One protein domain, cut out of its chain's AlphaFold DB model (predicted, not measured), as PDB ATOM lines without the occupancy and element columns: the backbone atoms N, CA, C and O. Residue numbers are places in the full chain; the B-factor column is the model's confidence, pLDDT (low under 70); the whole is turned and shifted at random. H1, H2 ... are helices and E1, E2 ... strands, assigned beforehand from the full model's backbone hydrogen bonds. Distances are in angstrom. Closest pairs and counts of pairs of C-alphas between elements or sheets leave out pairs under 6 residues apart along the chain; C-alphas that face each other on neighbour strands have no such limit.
ATOM      1  N   MET A 281     -41.429 -54.571  52.929       86.12
ATOM      2  CA  MET A 281     -42.459 -53.669  52.410       86.12
ATOM      3  C   MET A 281     -41.849 -52.772  51.332       86.12
ATOM      4  O   MET A 281     -40.816 -52.148  51.559       86.12
ATOM      5  N   LEU A 282     -42.489 -52.694  50.166       86.81
ATOM      6  CA  LEU A 282     -42.125 -51.757  49.101       86.81
ATOM      7  C   LEU A 282     -43.383 -51.033  48.628       86.81
ATOM      8  O   LEU A 282     -44.271 -51.642  48.028       86.81
ATOM      9  N   GLY A 283     -43.456 -49.735  48.926       82.44
ATOM     10  CA  GLY A 283     -44.674 -48.953  48.731       82.44
ATOM     11  C   GLY A 283     -45.797 -49.513  49.604       82.44
ATOM     12  O   GLY A 283     -45.627 -49.674  50.811       82.44
ATOM     13  N   THR A 284     -46.917 -49.863  48.980       83.62
ATOM     14  CA  THR A 284     -48.082 -50.479  49.634       83.62
ATOM     15  C   THR A 284     -48.034 -52.012  49.661       83.62
ATOM     16  O   THR A 284     -48.866 -52.648  50.307       83.62
ATOM     17  N   GLN A 285     -47.065 -52.635  48.981       85.06
ATOM     18  CA  GLN A 285     -47.036 -54.082  48.768       85.06
ATOM     19  C   GLN A 285     -46.047 -54.798  49.693       85.06
ATOM     20  O   GLN A 285     -44.897 -54.385  49.869       85.06
ATOM     21  N   ARG A 286     -46.495 -55.935  50.238       89.38
ATOM     22  CA  ARG A 286     -45.682 -56.841  51.053       89.38
ATOM     23  C   ARG A 286     -45.112 -57.966  50.201       89.38
ATOM     24  O   ARG A 286     -45.852 -58.662  49.510       89.38
ATOM     25  N   TYR A 287     -43.815 -58.209  50.336       88.88
ATOM     26  CA  TYR A 287     -43.117 -59.309  49.674       88.88
ATOM     27  C   TYR A 287     -42.511 -60.257  50.700       88.88
ATOM     28  O   TYR A 287     -42.052 -59.832  51.758       88.88
ATOM     29  N   ASN A 288     -42.476 -61.550  50.375       86.38
ATOM     30  CA  ASN A 288     -41.921 -62.571  51.268       86.38
ATOM     31  C   ASN A 288     -40.405 -62.432  51.431       86.38
ATOM     32  O   ASN A 288     -39.874 -62.773  52.481       86.38
ATOM     33  N   ASN A 289     -39.719 -61.943  50.396       85.94
ATOM     34  CA  ASN A 289     -38.294 -61.637  50.418       85.94
ATOM     35  C   ASN A 289     -37.896 -60.669  49.293       85.94
ATOM     36  O   ASN A 289     -38.654 -60.439  48.345       85.94
ATOM     37  N   ILE A 290     -36.667 -60.151  49.357       85.88
ATOM     38  CA  ILE A 290     -36.096 -59.252  48.335       85.88
ATOM     39  C   ILE A 290     -36.140 -59.892  46.938       85.88
ATOM     40  O   ILE A 290     -36.374 -59.213  45.940       85.88
ATOM     41  N   HIS A 291     -35.962 -61.212  46.847       86.62
ATOM     42  CA  HIS A 291     -35.982 -61.921  45.570       86.62
ATOM     43  C   HIS A 291     -37.373 -61.911  44.914       86.62
ATOM     44  O   HIS A 291     -37.481 -61.642  43.721       86.62
ATOM     45  N   THR A 292     -38.443 -62.126  45.686       89.75
ATOM     46  CA  THR A 292     -39.828 -62.049  45.199       89.75
ATOM     47  C   THR A 292     -40.179 -60.645  44.713       89.75
ATOM     48  O   THR A 292     -40.794 -60.519  43.658       89.75
ATOM     49  N   ALA A 293     -39.709 -59.601  45.402       89.50
ATOM     50  CA  ALA A 293     -39.850 -58.225  44.932       89.50
ATOM     51  C   ALA A 293     -39.089 -57.980  43.621       89.50
ATOM     52  O   ALA A 293     -39.639 -57.412  42.682       89.50
ATOM     53  N   ASN A 294     -37.847 -58.458  43.517       90.06
ATOM     54  CA  ASN A 294     -37.043 -58.322  42.301       90.06
ATOM     55  C   ASN A 294     -37.682 -59.029  41.102       90.06
ATOM     56  O   ASN A 294     -37.736 -58.476  40.006       90.06
ATOM     57  N   ASN A 295     -38.230 -60.226  41.311       90.75
ATOM     58  CA  ASN A 295     -38.959 -60.938  40.268       90.75
ATOM     59  C   ASN A 295     -40.207 -60.160  39.844       90.75
ATOM     60  O   ASN A 295     -40.390 -59.948  38.650       90.75
ATOM     61  N   ARG A 296     -40.981 -59.623  40.798       91.00
ATOM     62  CA  ARG A 296     -42.150 -58.792  40.485       91.00
ATOM     63  C   ARG A 296     -41.780 -57.552  39.666       91.00
ATOM     64  O   ARG A 296     -42.435 -57.285  38.666       91.00
ATOM     65  N   VAL A 297     -40.718 -56.831  40.030       91.00
ATOM     66  CA  VAL A 297     -40.231 -55.662  39.270       91.00
ATOM     67  C   VAL A 297     -39.793 -56.058  37.855       91.00
ATOM     68  O   VAL A 297     -40.115 -55.364  36.892       91.00
ATOM     69  N   ARG A 298     -39.100 -57.192  37.696       90.75
ATOM     70  CA  ARG A 298     -38.722 -57.709  36.370       90.75
ATOM     71  C   ARG A 298     -39.920 -58.172  35.544       90.75
ATOM     72  O   ARG A 298     -39.886 -58.059  34.324       90.75
ATOM     73  N   ASP A 299     -40.975 -58.674  36.173       90.56
ATOM     74  CA  ASP A 299     -42.216 -59.030  35.481       90.56
ATOM     75  C   ASP A 299     -42.958 -57.782  34.993       90.56
ATOM     76  O   ASP A 299     -43.446 -57.760  33.862       90.56
ATOM     77  N   VAL A 300     -42.969 -56.705  35.789       89.50
ATOM     78  CA  VAL A 300     -43.449 -55.391  35.333       89.50
ATOM     79  C   VAL A 300     -42.633 -54.928  34.127       89.50
ATOM     80  O   VAL A 300     -43.209 -54.531  33.127       89.50
ATOM     81  N   LEU A 301     -41.310 -55.060  34.163       88.62
ATOM     82  CA  LEU A 301     -40.441 -54.679  33.048       88.62
ATOM     83  C   LEU A 301     -40.723 -55.481  31.758       88.62
ATOM     84  O   LEU A 301     -40.759 -54.908  30.676       88.62
ATOM     85  N   ARG A 302     -40.941 -56.800  31.867       88.38
ATOM     86  CA  ARG A 302     -41.182 -57.702  30.719       88.38
ATOM     87  C   ARG A 302     -42.595 -57.634  30.147       88.38
ATOM     88  O   ARG A 302     -42.799 -57.989  28.993       88.38
ATOM     89  N   SER A 303     -43.574 -57.243  30.958       88.50
ATOM     90  CA  SER A 303     -44.981 -57.172  30.536       88.50
ATOM     91  C   SER A 303     -45.328 -55.887  29.781       88.50
ATOM     92  O   SER A 303     -46.407 -55.802  29.189       88.50
ATOM     93  N   ARG A 304     -44.444 -54.884  29.795       88.06
ATOM     94  CA  ARG A 304     -44.659 -53.574  29.169       88.06
ATOM     95  C   ARG A 304     -43.895 -53.478  27.855       88.06
ATOM     96  O   ARG A 304     -42.829 -54.064  27.701       88.06
ATOM     97  N   LYS A 305     -44.457 -52.732  26.905       86.25
ATOM     98  CA  LYS A 305     -43.798 -52.446  25.625       86.25
ATOM     99  C   LYS A 305     -42.815 -51.284  25.792       86.25
ATOM    100  O   LYS A 305     -43.034 -50.418  26.637       86.25
ATOM    101  N   ALA A 306     -41.778 -51.244  24.960       86.81
ATOM    102  CA  ALA A 306     -40.890 -50.089  24.876       86.81
ATOM    103  C   ALA A 306     -41.677 -48.803  24.556       86.81
ATOM    104  O   ALA A 306     -42.606 -48.820  23.744       86.81
ATOM    105  N   GLY A 307     -41.340 -47.713  25.241       84.62
ATOM    106  CA  GLY A 307     -42.033 -46.427  25.186       84.62
ATOM    107  C   GLY A 307     -43.297 -46.332  26.050       84.62
ATOM    108  O   GLY A 307     -43.918 -45.274  26.090       84.62
ATOM    109  N   GLN A 308     -43.705 -47.396  26.753       87.81
ATOM    110  CA  GLN A 308     -44.924 -47.375  27.564       87.81
ATOM    111  C   GLN A 308     -44.698 -46.698  28.923       87.81
ATOM    112  O   GLN A 308     -43.901 -47.159  29.742       87.81
ATOM    113  N   GLU A 309     -45.475 -45.651  29.199       90.38
ATOM    114  CA  GLU A 309     -45.521 -44.991  30.507       90.38
ATOM    115  C   GLU A 309     -46.319 -45.804  31.538       90.38
ATOM    116  O   GLU A 309     -47.385 -46.364  31.247       90.38
ATOM    117  N   LEU A 310     -45.804 -45.870  32.769       88.62
ATOM    118  CA  LEU A 310     -46.525 -46.433  33.904       88.62
ATOM    119  C   LEU A 310     -47.542 -45.413  34.414       88.62
ATOM    120  O   LEU A 310     -47.216 -44.261  34.692       88.62
ATOM    121  N   LYS A 311     -48.783 -45.867  34.603       87.06
ATOM    122  CA  LYS A 311     -49.849 -45.039  35.168       87.06
ATOM    123  C   LYS A 311     -49.586 -44.787  36.655       87.06
ATOM    124  O   LYS A 311     -49.475 -45.746  37.426       87.06
ATOM    125  N   GLN A 312     -49.535 -43.516  37.044       87.31
ATOM    126  CA  GLN A 312     -49.428 -43.103  38.444       87.31
ATOM    127  C   GLN A 312     -50.605 -43.654  39.266       87.31
ATOM    128  O   GLN A 312     -51.716 -43.797  38.752       87.31
ATOM    129  N   GLY A 313     -50.349 -44.010  40.526       81.94
ATOM    130  CA  GLY A 313     -51.348 -44.606  41.424       81.94
ATOM    131  C   GLY A 313     -51.675 -46.078  41.141       81.94
ATOM    132  O   GLY A 313     -52.568 -46.643  41.766       81.94
ATOM    133  N   THR A 314     -50.972 -46.727  40.205       87.88
ATOM    134  CA  THR A 314     -51.034 -48.190  40.087       87.88
ATOM    135  C   THR A 314     -50.059 -48.855  41.061       87.88
ATOM    136  O   THR A 314     -48.977 -48.312  41.295       87.88
ATOM    137  N   PRO A 315     -50.361 -50.068  41.562       87.25
ATOM    138  CA  PRO A 315     -49.446 -50.794  42.444       87.25
ATOM    139  C   PRO A 315     -48.059 -51.018  41.821       87.25
ATOM    140  O   PRO A 315     -47.052 -51.028  42.526       87.25
ATOM    141  N   ASP A 316     -47.999 -51.186  40.496       88.38
ATOM    142  CA  ASP A 316     -46.744 -51.334  39.755       88.38
ATOM    143  C   ASP A 316     -45.913 -50.037  39.783       88.38
ATOM    144  O   ASP A 316     -44.695 -50.102  39.936       88.38
ATOM    145  N   TYR A 317     -46.554 -48.868  39.668       90.19
ATOM    146  CA  TYR A 317     -45.876 -47.571  39.753       90.19
ATOM    147  C   TYR A 317     -45.299 -47.338  41.154       90.19
ATOM    148  O   TYR A 317     -44.112 -47.051  41.281       90.19
ATOM    149  N   GLU A 318     -46.105 -47.549  42.198       89.62
ATOM    150  CA  GLU A 318     -45.674 -47.398  43.598       89.62
ATOM    151  C   GLU A 318     -44.527 -48.349  43.957       89.62
ATOM    152  O   GLU A 318     -43.600 -47.980  44.680       89.62
ATOM    153  N   LEU A 319     -44.566 -49.580  43.433       90.12
ATOM    154  CA  LEU A 319     -43.489 -50.548  43.604       90.12
ATOM    155  C   LEU A 319     -42.183 -50.033  42.998       90.12
ATOM    156  O   LEU A 319     -41.146 -50.069  43.661       90.12
ATOM    157  N   VAL A 320     -42.218 -49.588  41.740       89.50
ATOM    158  CA  VAL A 320     -41.012 -49.109  41.055       89.50
ATOM    159  C   VAL A 320     -40.493 -47.855  41.751       89.50
ATOM    160  O   VAL A 320     -39.313 -47.808  42.079       89.50
ATOM    161  N   GLU A 321     -41.356 -46.899  42.084       89.19
ATOM    162  CA  GLU A 321     -40.994 -45.698  42.841       89.19
ATOM    163  C   GLU A 321     -40.327 -46.032  44.187       89.19
ATOM    164  O   GLU A 321     -39.274 -45.481  44.519       89.19
ATOM    165  N   ALA A 322     -40.877 -46.982  44.951       89.75
ATOM    166  CA  ALA A 322     -40.278 -47.426  46.206       89.75
ATOM    167  C   ALA A 322     -38.885 -48.041  46.002       89.75
ATOM    168  O   ALA A 322     -37.983 -47.802  46.802       89.75
ATOM    169  N   VAL A 323     -38.683 -48.796  44.919       90.00
ATOM    170  CA  VAL A 323     -37.382 -49.386  44.560       90.00
ATOM    171  C   VAL A 323     -36.382 -48.308  44.120       90.00
ATOM    172  O   VAL A 323     -35.193 -48.422  44.420       90.00
ATOM    173  N   LEU A 324     -36.834 -47.239  43.456       88.31
ATOM    174  CA  LEU A 324     -35.980 -46.126  43.018       88.31
ATOM    175  C   LEU A 324     -35.345 -45.356  44.170       88.31
ATOM    176  O   LEU A 324     -34.209 -44.903  44.028       88.31
ATOM    177  N   LYS A 325     -36.016 -45.277  45.323       88.12
ATOM    178  CA  LYS A 325     -35.468 -44.656  46.542       88.12
ATOM    179  C   LYS A 325     -34.176 -45.324  47.022       88.12
ATOM    180  O   LYS A 325     -33.367 -44.678  47.675       88.12
ATOM    181  N   PHE A 326     -33.946 -46.586  46.654       87.44
ATOM    182  CA  PHE A 326     -32.720 -47.318  46.977       87.44
ATOM    183  C   PHE A 326     -31.616 -47.151  45.924       87.44
ATOM    184  O   PHE A 326     -30.535 -47.709  46.081       87.44
ATOM    185  N   HIS A 327     -31.819 -46.403  44.840       88.12
ATOM    186  CA  HIS A 327     -30.736 -46.154  43.887       88.12
ATOM    187  C   HIS A 327     -29.630 -45.291  44.545       88.12
ATOM    188  O   HIS A 327     -29.959 -44.324  45.225       88.12
ATOM    189  N   PRO A 328     -28.324 -45.546  44.317       86.94
ATOM    190  CA  PRO A 328     -27.245 -44.727  44.897       86.94
ATOM    191  C   PRO A 328     -27.364 -43.223  44.598       86.94
ATOM    192  O   PRO A 328     -27.007 -42.389  45.414       86.94
ATOM    193  N   ASN A 329     -27.930 -42.892  43.435       86.38
ATOM    194  CA  ASN A 329     -28.234 -41.520  43.010       86.38
ATOM    195  C   ASN A 329     -29.746 -41.222  43.066       86.38
ATOM    196  O   ASN A 329     -30.272 -40.609  42.138       86.38
ATOM    197  N   ALA A 330     -30.465 -41.742  44.067       83.81
ATOM    198  CA  ALA A 330     -31.921 -41.610  44.164       83.81
ATOM    199  C   ALA A 330     -32.370 -40.147  44.182       83.81
ATOM    200  O   ALA A 330     -33.237 -39.786  43.396       83.81
ATOM    201  N   GLU A 331     -31.738 -39.292  44.991       83.44
ATOM    202  CA  GLU A 331     -32.101 -37.871  45.114       83.44
ATOM    203  C   GLU A 331     -32.081 -37.152  43.762       83.44
ATOM    204  O   GLU A 331     -33.059 -36.521  43.373       83.44
ATOM    205  N   ARG A 332     -31.010 -37.334  42.978       85.25
ATOM    206  CA  ARG A 332     -30.870 -36.720  41.649       85.25
ATOM    207  C   ARG A 332     -31.875 -37.257  40.626       85.25
ATOM    208  O   ARG A 332     -32.279 -36.534  39.716       85.25
ATOM    209  N   LYS A 333     -32.218 -38.544  40.722       81.56
ATOM    210  CA  LYS A 333     -33.133 -39.199  39.777       81.56
ATOM    211  C   LYS A 333     -34.597 -38.937  40.112       81.56
ATOM    212  O   LYS A 333     -35.390 -38.817  39.194       81.56
ATOM    213  N   LEU A 334     -34.941 -38.821  41.392       82.50
ATOM    214  CA  LEU A 334     -36.292 -38.502  41.857       82.50
ATOM    215  C   LEU A 334     -36.581 -36.994  41.808       82.50
ATOM    216  O   LEU A 334     -37.742 -36.605  41.690       82.50
ATOM    217  N   ALA A 335     -35.555 -36.138  41.856       82.81
ATOM    218  CA  ALA A 335     -35.715 -34.696  41.693       82.81
ATOM    219  C   ALA A 335     -36.312 -34.353  40.315       82.81
ATOM    220  O   ALA A 335     -35.726 -34.665  39.275       82.81
ATOM    221  N   GLY A 336     -37.481 -33.705  40.321       78.19
ATOM    222  CA  GLY A 336     -38.197 -33.306  39.106       78.19
ATOM    223  C   GLY A 336     -38.848 -34.463  38.340       78.19
ATOM    224  O   GLY A 336     -39.167 -34.300  37.164       78.19
ATOM    225  N   MET A 337     -39.022 -35.634  38.968       83.44
ATOM    226  CA  MET A 337     -39.693 -36.783  38.357       83.44
ATOM    227  C   MET A 337     -41.192 -36.511  38.167       83.44
ATOM    228  O   MET A 337     -41.930 -36.357  39.137       83.44
ATOM    229  N   LYS A 338     -41.651 -36.542  36.912       85.38
ATOM    230  CA  LYS A 338     -43.071 -36.474  36.531       85.38
ATOM    231  C   LYS A 338     -43.674 -37.858  36.297       85.38
ATOM    232  O   LYS A 338     -44.877 -38.050  36.437       85.38
ATOM    233  N   GLY A 339     -42.860 -38.837  35.915       87.75
ATOM    234  CA  GLY A 339     -43.348 -40.175  35.611       87.75
ATOM    235  C   GLY A 339     -42.235 -41.179  35.365       87.75
ATOM    236  O   GLY A 339     -41.050 -40.853  35.405       87.75
ATOM    237  N   ILE A 340     -42.637 -42.420  35.109       91.06
ATOM    238  CA  ILE A 340     -41.731 -43.535  34.841       91.06
ATOM    239  C   ILE A 340     -42.218 -44.217  33.566       91.06
ATOM    240  O   ILE A 340     -43.397 -44.553  33.463       91.06
ATOM    241  N   LYS A 341     -41.322 -44.456  32.611       91.38
ATOM    242  CA  LYS A 341     -41.605 -45.251  31.410       91.38
ATOM    243  C   LYS A 341     -40.704 -46.476  31.324       91.38
ATOM    244  O   LYS A 341     -39.649 -46.518  31.953       91.38
ATOM    245  N   VAL A 342     -41.117 -47.472  30.549       91.19
ATOM    246  CA  VAL A 342     -40.267 -48.607  30.165       91.19
ATOM    247  C   VAL A 342     -39.773 -48.371  28.747       91.19
ATOM    248  O   VAL A 342     -40.577 -48.090  27.864       91.19
ATOM    249  N   ASP A 343     -38.471 -48.489  28.516       89.50
ATOM    250  CA  ASP A 343     -37.870 -48.348  27.187       89.50
ATOM    251  C   ASP A 343     -36.738 -49.360  26.980       89.50
ATOM    252  O   ASP A 343     -36.332 -50.042  27.926       89.50
ATOM    253  N   VAL A 344     -36.243 -49.494  25.751       86.69
ATOM    254  CA  VAL A 344     -35.101 -50.372  25.456       86.69
ATOM    255  C   VAL A 344     -33.823 -49.762  26.033       86.69
ATOM    256  O   VAL A 344     -33.601 -48.554  25.969       86.69
ATOM    257  N   SER A 345     -32.984 -50.598  26.642       82.12
ATOM    258  CA  SER A 345     -31.690 -50.183  27.175       82.12
ATOM    259  C   SER A 345     -30.776 -49.682  26.049       82.12
ATOM    260  O   SER A 345     -30.686 -50.323  25.003       82.12
ATOM    261  N   PRO A 346     -30.005 -48.604  26.265       76.25
ATOM    262  CA  PRO A 346     -29.032 -48.128  25.282       76.25
ATOM    263  C   PRO A 346     -27.867 -49.109  25.050       76.25
ATOM    264  O   PRO A 346     -27.127 -48.958  24.083       76.25
ATOM    265  N   TYR A 347     -27.696 -50.113  25.919       74.50
ATOM    266  CA  TYR A 347     -26.595 -51.082  25.868       74.50
ATOM    267  C   TYR A 347     -27.027 -52.496  25.428       74.50
ATOM    268  O   TYR A 347     -26.225 -53.424  25.514       74.50
ATOM    269  N   GLY A 348     -28.279 -52.690  24.988       72.44
ATOM    270  CA  GLY A 348     -28.753 -53.967  24.437       72.44
ATOM    271  C   GLY A 348     -30.277 -54.129  24.426       72.44
ATOM    272  O   GLY A 348     -31.003 -53.274  24.921       72.44
ATOM    273  N   ASP A 349     -30.766 -55.278  23.951       75.19
ATOM    274  CA  ASP A 349     -32.203 -55.572  23.748       75.19
ATOM    275  C   ASP A 349     -33.005 -55.836  25.043       75.19
ATOM    276  O   ASP A 349     -34.068 -56.464  25.047       75.19
ATOM    277  N   THR A 350     -32.498 -55.389  26.190       83.00
ATOM    278  CA  THR A 350     -33.177 -55.523  27.481       83.00
ATOM    279  C   THR A 350     -33.980 -54.271  27.789       83.00
ATOM    280  O   THR A 350     -33.475 -53.166  27.636       83.00
ATOM    281  N   HIS A 351     -35.195 -54.425  28.303       86.19
ATOM    282  CA  HIS A 351     -35.993 -53.295  28.774       86.19
ATOM    283  C   HIS A 351     -35.396 -52.699  30.063       86.19
ATOM    284  O   HIS A 351     -34.900 -53.435  30.914       86.19
ATOM    285  N   CYS A 352     -35.474 -51.380  30.225       89.62
ATOM    286  CA  CYS A 352     -35.075 -50.624  31.413       89.62
ATOM    287  C   CYS A 352     -36.180 -49.630  31.801       89.62
ATOM    288  O   CYS A 352     -36.993 -49.230  30.969       89.62
ATOM    289  N   PHE A 353     -36.220 -49.231  33.074       90.25
ATOM    290  CA  PHE A 353     -37.075 -48.119  33.494       90.25
ATOM    291  C   PHE A 353     -36.353 -46.800  33.234       90.25
ATOM    292  O   PHE A 353     -35.152 -46.702  33.480       90.25
ATOM    293  N   PHE A 354     -37.092 -45.793  32.788       90.19
ATOM    294  CA  PHE A 354     -36.614 -44.435  32.580       90.19
ATOM    295  C   PHE A 354     -37.463 -43.468  33.394       90.19
ATOM    296  O   PHE A 354     -38.692 -43.570  33.396       90.19
ATOM    297  N   VAL A 355     -36.813 -42.527  34.074       89.50
ATOM    298  CA  VAL A 355     -37.495 -41.420  34.747       89.50
ATOM    299  C   VAL A 355     -37.779 -40.333  33.722       89.50
ATOM    300  O   VAL A 355     -36.861 -39.869  33.052       89.50
ATOM    301  N   LEU A 356     -39.033 -39.899  33.631       88.69
ATOM    302  CA  LEU A 356     -39.433 -38.717  32.876       88.69
ATOM    303  C   LEU A 356     -39.346 -37.486  33.782       88.69
ATOM    304  O   LEU A 356     -39.965 -37.465  34.849       88.69
ATOM    305  N   LYS A 357     -38.593 -36.472  33.350       87.75
ATOM    306  CA  LYS A 357     -38.447 -35.177  34.029       87.75
ATOM    307  C   LYS A 357     -39.172 -34.083  33.241       87.75
ATOM    308  O   LYS A 357     -39.362 -34.237  32.040       87.75
ATOM    309  N   GLU A 358     -39.604 -33.011  33.907       76.31
ATOM    310  CA  GLU A 358     -40.376 -31.938  33.248       76.31
ATOM    311  C   GLU A 358     -39.573 -31.162  32.193       76.31
ATOM    312  O   GLU A 358     -40.132 -30.853  31.147       76.31
ATOM    313  N   ASP A 359     -38.268 -30.957  32.414       74.94
ATOM    314  CA  ASP A 359     -37.400 -30.135  31.550       74.94
ATOM    315  C   ASP A 359     -36.089 -30.841  31.145       74.94
ATOM    316  O   ASP A 359     -35.083 -30.196  30.844       74.94
ATOM    317  N   ALA A 360     -36.050 -32.176  31.184       78.44
ATOM    318  CA  ALA A 360     -34.844 -32.938  30.857       78.44
ATOM    319  C   ALA A 360     -35.152 -34.238  30.111       78.44
ATOM    320  O   ALA A 360     -36.257 -34.780  30.190       78.44
ATOM    321  N   GLU A 361     -34.146 -34.749  29.399       81.75
ATOM    322  CA  GLU A 361     -34.246 -36.031  28.710       81.75
ATOM    323  C   GLU A 361     -34.507 -37.187  29.694       81.75
ATOM    324  O   GLU A 361     -34.063 -37.140  30.848       81.75
ATOM    325  N   PRO A 362     -35.216 -38.245  29.256       84.50
ATOM    326  CA  PRO A 362     -35.477 -39.404  30.095       84.50
ATOM    327  C   PRO A 362     -34.179 -40.074  30.562       84.50
ATOM    328  O   PRO A 362     -33.379 -40.524  29.745       84.50
ATOM    329  N   GLU A 363     -33.994 -40.207  31.875       87.19
ATOM    330  CA  GLU A 363     -32.809 -40.860  32.448       87.19
ATOM    331  C   GLU A 363     -33.071 -42.345  32.714       87.19
ATOM    332  O   GLU A 363     -34.050 -42.696  33.376       87.19
ATOM    333  N   ASP A 364     -32.168 -43.223  32.274       87.56
ATOM    334  CA  ASP A 364     -32.257 -44.665  32.511       87.56
ATOM    335  C   ASP A 364     -32.014 -45.025  33.985       87.56
ATOM    336  O   ASP A 364     -31.293 -44.357  34.734       87.56
ATOM    337  N   ILE A 365     -32.606 -46.126  34.439       85.69
ATOM    338  CA  ILE A 365     -32.471 -46.625  35.804       85.69
ATOM    339  C   ILE A 365     -32.040 -48.085  35.771       85.69
ATOM    340  O   ILE A 365     -32.757 -48.981  35.322       85.69
ATOM    341  N   SER A 366     -30.890 -48.349  36.391       86.88
ATOM    342  CA  SER A 366     -30.454 -49.708  36.676       86.88
ATOM    343  C   SER A 366     -31.128 -50.247  37.939       86.88
ATOM    344  O   SER A 366     -30.727 -49.944  39.064       86.88
ATOM    345  N   ILE A 367     -32.118 -51.117  37.743       86.81
ATOM    346  CA  ILE A 367     -32.785 -51.861  38.822       86.81
ATOM    347  C   ILE A 367     -31.805 -52.744  39.604       86.81
ATOM    348  O   ILE A 367     -31.971 -52.938  40.807       86.81
ATOM    349  N   VAL A 368     -30.745 -53.233  38.951       86.44
ATOM    350  CA  VAL A 368     -29.687 -54.007  39.613       86.44
ATOM    351  C   VAL A 368     -29.052 -53.184  40.735       86.44
ATOM    352  O   VAL A 368     -28.989 -53.663  41.862       86.44
ATOM    353  N   LYS A 369     -28.693 -51.919  40.470       86.62
ATOM    354  CA  LYS A 369     -28.112 -51.018  41.481       86.62
ATOM    355  C   LYS A 369     -29.072 -50.759  42.644       86.62
ATOM    356  O   LYS A 369     -28.632 -50.743  43.791       86.62
ATOM    357  N   CYS A 370     -30.369 -50.603  42.364       87.62
ATOM    358  CA  CYS A 370     -31.385 -50.446  43.406       87.62
ATOM    359  C   CYS A 370     -31.431 -51.665  44.333       87.62
ATOM    360  O   CYS A 370     -31.382 -51.514  45.550       87.62
ATOM    361  N   PHE A 371     -31.486 -52.880  43.776       85.62
ATOM    362  CA  PHE A 371     -31.539 -54.100  44.583       85.62
ATOM    363  C   PHE A 371     -30.230 -54.401  45.314       85.62
ATOM    364  O   PHE A 371     -30.292 -54.894  46.435       85.62
ATOM    365  N   THR A 372     -29.068 -54.077  44.741       84.81
ATOM    366  CA  THR A 372     -27.782 -54.191  45.448       84.81
ATOM    367  C   THR A 372     -27.762 -53.301  46.691       84.81
ATOM    368  O   THR A 372     -27.417 -53.766  47.771       84.81
ATOM    369  N   ASN A 373     -28.198 -52.045  46.585       85.00
ATOM    370  CA  ASN A 373     -28.238 -51.146  47.740       85.00
ATOM    371  C   ASN A 373     -29.346 -51.532  48.742       85.00
ATOM    372  O   ASN A 373     -29.166 -51.454  49.953       85.00
ATOM    373  N   MET A 374     -30.477 -52.039  48.248       83.94
ATOM    374  CA  MET A 374     -31.552 -52.581  49.085       83.94
ATOM    375  C   MET A 374     -31.134 -53.851  49.838       83.94
ATOM    376  O   MET A 374     -31.670 -54.126  50.902       83.94
ATOM    377  N   GLN A 375     -30.182 -54.635  49.328       80.06
ATOM    378  CA  GLN A 375     -29.604 -55.755  50.080       80.06
ATOM    379  C   GLN A 375     -28.755 -55.276  51.262       80.06
ATOM    380  O   GLN A 375     -28.726 -55.953  52.289       80.06
ATOM    381  N   VAL A 376     -28.107 -54.112  51.136       79.19
ATOM    382  CA  VAL A 376     -27.343 -53.482  52.221       79.19
ATOM    383  C   VAL A 376     -28.284 -52.887  53.271       79.19
ATOM    384  O   VAL A 376     -28.090 -53.133  54.458       79.19
ATOM    385  N   ASN A 377     -29.335 -52.181  52.837       77.69
ATOM    386  CA  ASN A 377     -30.343 -51.562  53.707       77.69
ATOM    387  C   ASN A 377     -31.766 -52.022  53.339       77.69
ATOM    388  O   ASN A 377     -32.488 -51.304  52.643       77.69
TER     389      ASN A 377
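This is residues 281 to 377 of the 395 residues of the protein "HTH La-type RNA-binding domain-containing protein" of Perkinsus chesapeaki (UniProt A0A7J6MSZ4). A small three-stranded sheet, E2, E3 and E4, makes one end of the domain, with H1 and H2 packed crosswise on one of its faces; H4 leads away from the sheet and packs on H2, while little E1 lies at the far end from the sheet. The printed part has 97 residues, in the order E1, H1, H2, H3, E2, E3, E4, H4, mixed helices and strands. The sheet's order is E2 E3 E4, all antiparallel. The whole is compact, with a radius of gyration of the C-alphas of 12.5 A, and rounded, spanning 36 by 28 by 27 A.

Start at E1, residues 285 to 287, which pairs with no named strand; residues 281 to 282 pair antiparallel with its residues 285 to 286. Next comes H1, residues 290 to 303. H2, residues 315 to 324, touches residues 297 to 300 of H1 at a steep tilt of 61 degrees, opposite ways; the closest C-alphas, Val 297 and Val 320, are 6.8 A apart. H3, residues 330 to 334, is close to H2 but not clearly touching: the closest C-alphas, Leu 324 and Ala 330, are 6.2 A apart. Then look at E2, residues 337 to 344, E3, residues 351 to 357, and E4, residues 363 to 365, a meander, each strand the antiparallel neighbour of the one before. Hairpin E2 and E3 has N 341 and O 354 at 2.9 A; hairpin E3 and E4 has N 365 and O 353 at 2.8 A, both within hydrogen-bond range. H1 and H2 are on the same face of this sheet, across the strands; H1 is over E3, at 90 degrees to it on the local plane. H3 only grazes the sheet. H4, residues 367 to 376, is not on it, but touches H2, with the C-alphas of Val 323 and Cys 370 closest at 6.2 A. H4 and H1 only just touch, with 3 pairs of C-alphas within 8 A, the closest Asn 294 and Phe 371 at 7.3 A. In H1, H2, H3 and H4 every O i to N i+4 pair is within hydrogen-bond range.

Find C-alpha 285 at (-47.036, -54.082, 48.768), where E1 begins. H1 runs 20.0 A from C-alpha 290 at (-36.096, -59.252, 48.335); H2 runs 14.3 A. E2 spans 19.3 A, E3 19.0 A. H4 runs 14.6 A to C-alpha 376 at (-27.343, -53.482, 52.221).

The C-alphas farthest apart, Asn 288 and Asp 359, are 38.2 A apart. The printed part has no cut. The link from H1 to H2 is long, with 11 residues; its residues 308 to 309 pair antiparallel with residues 341 to 342 of E2. Mean pLDDT of the printed part is 86.1, and no printed residue is under 70.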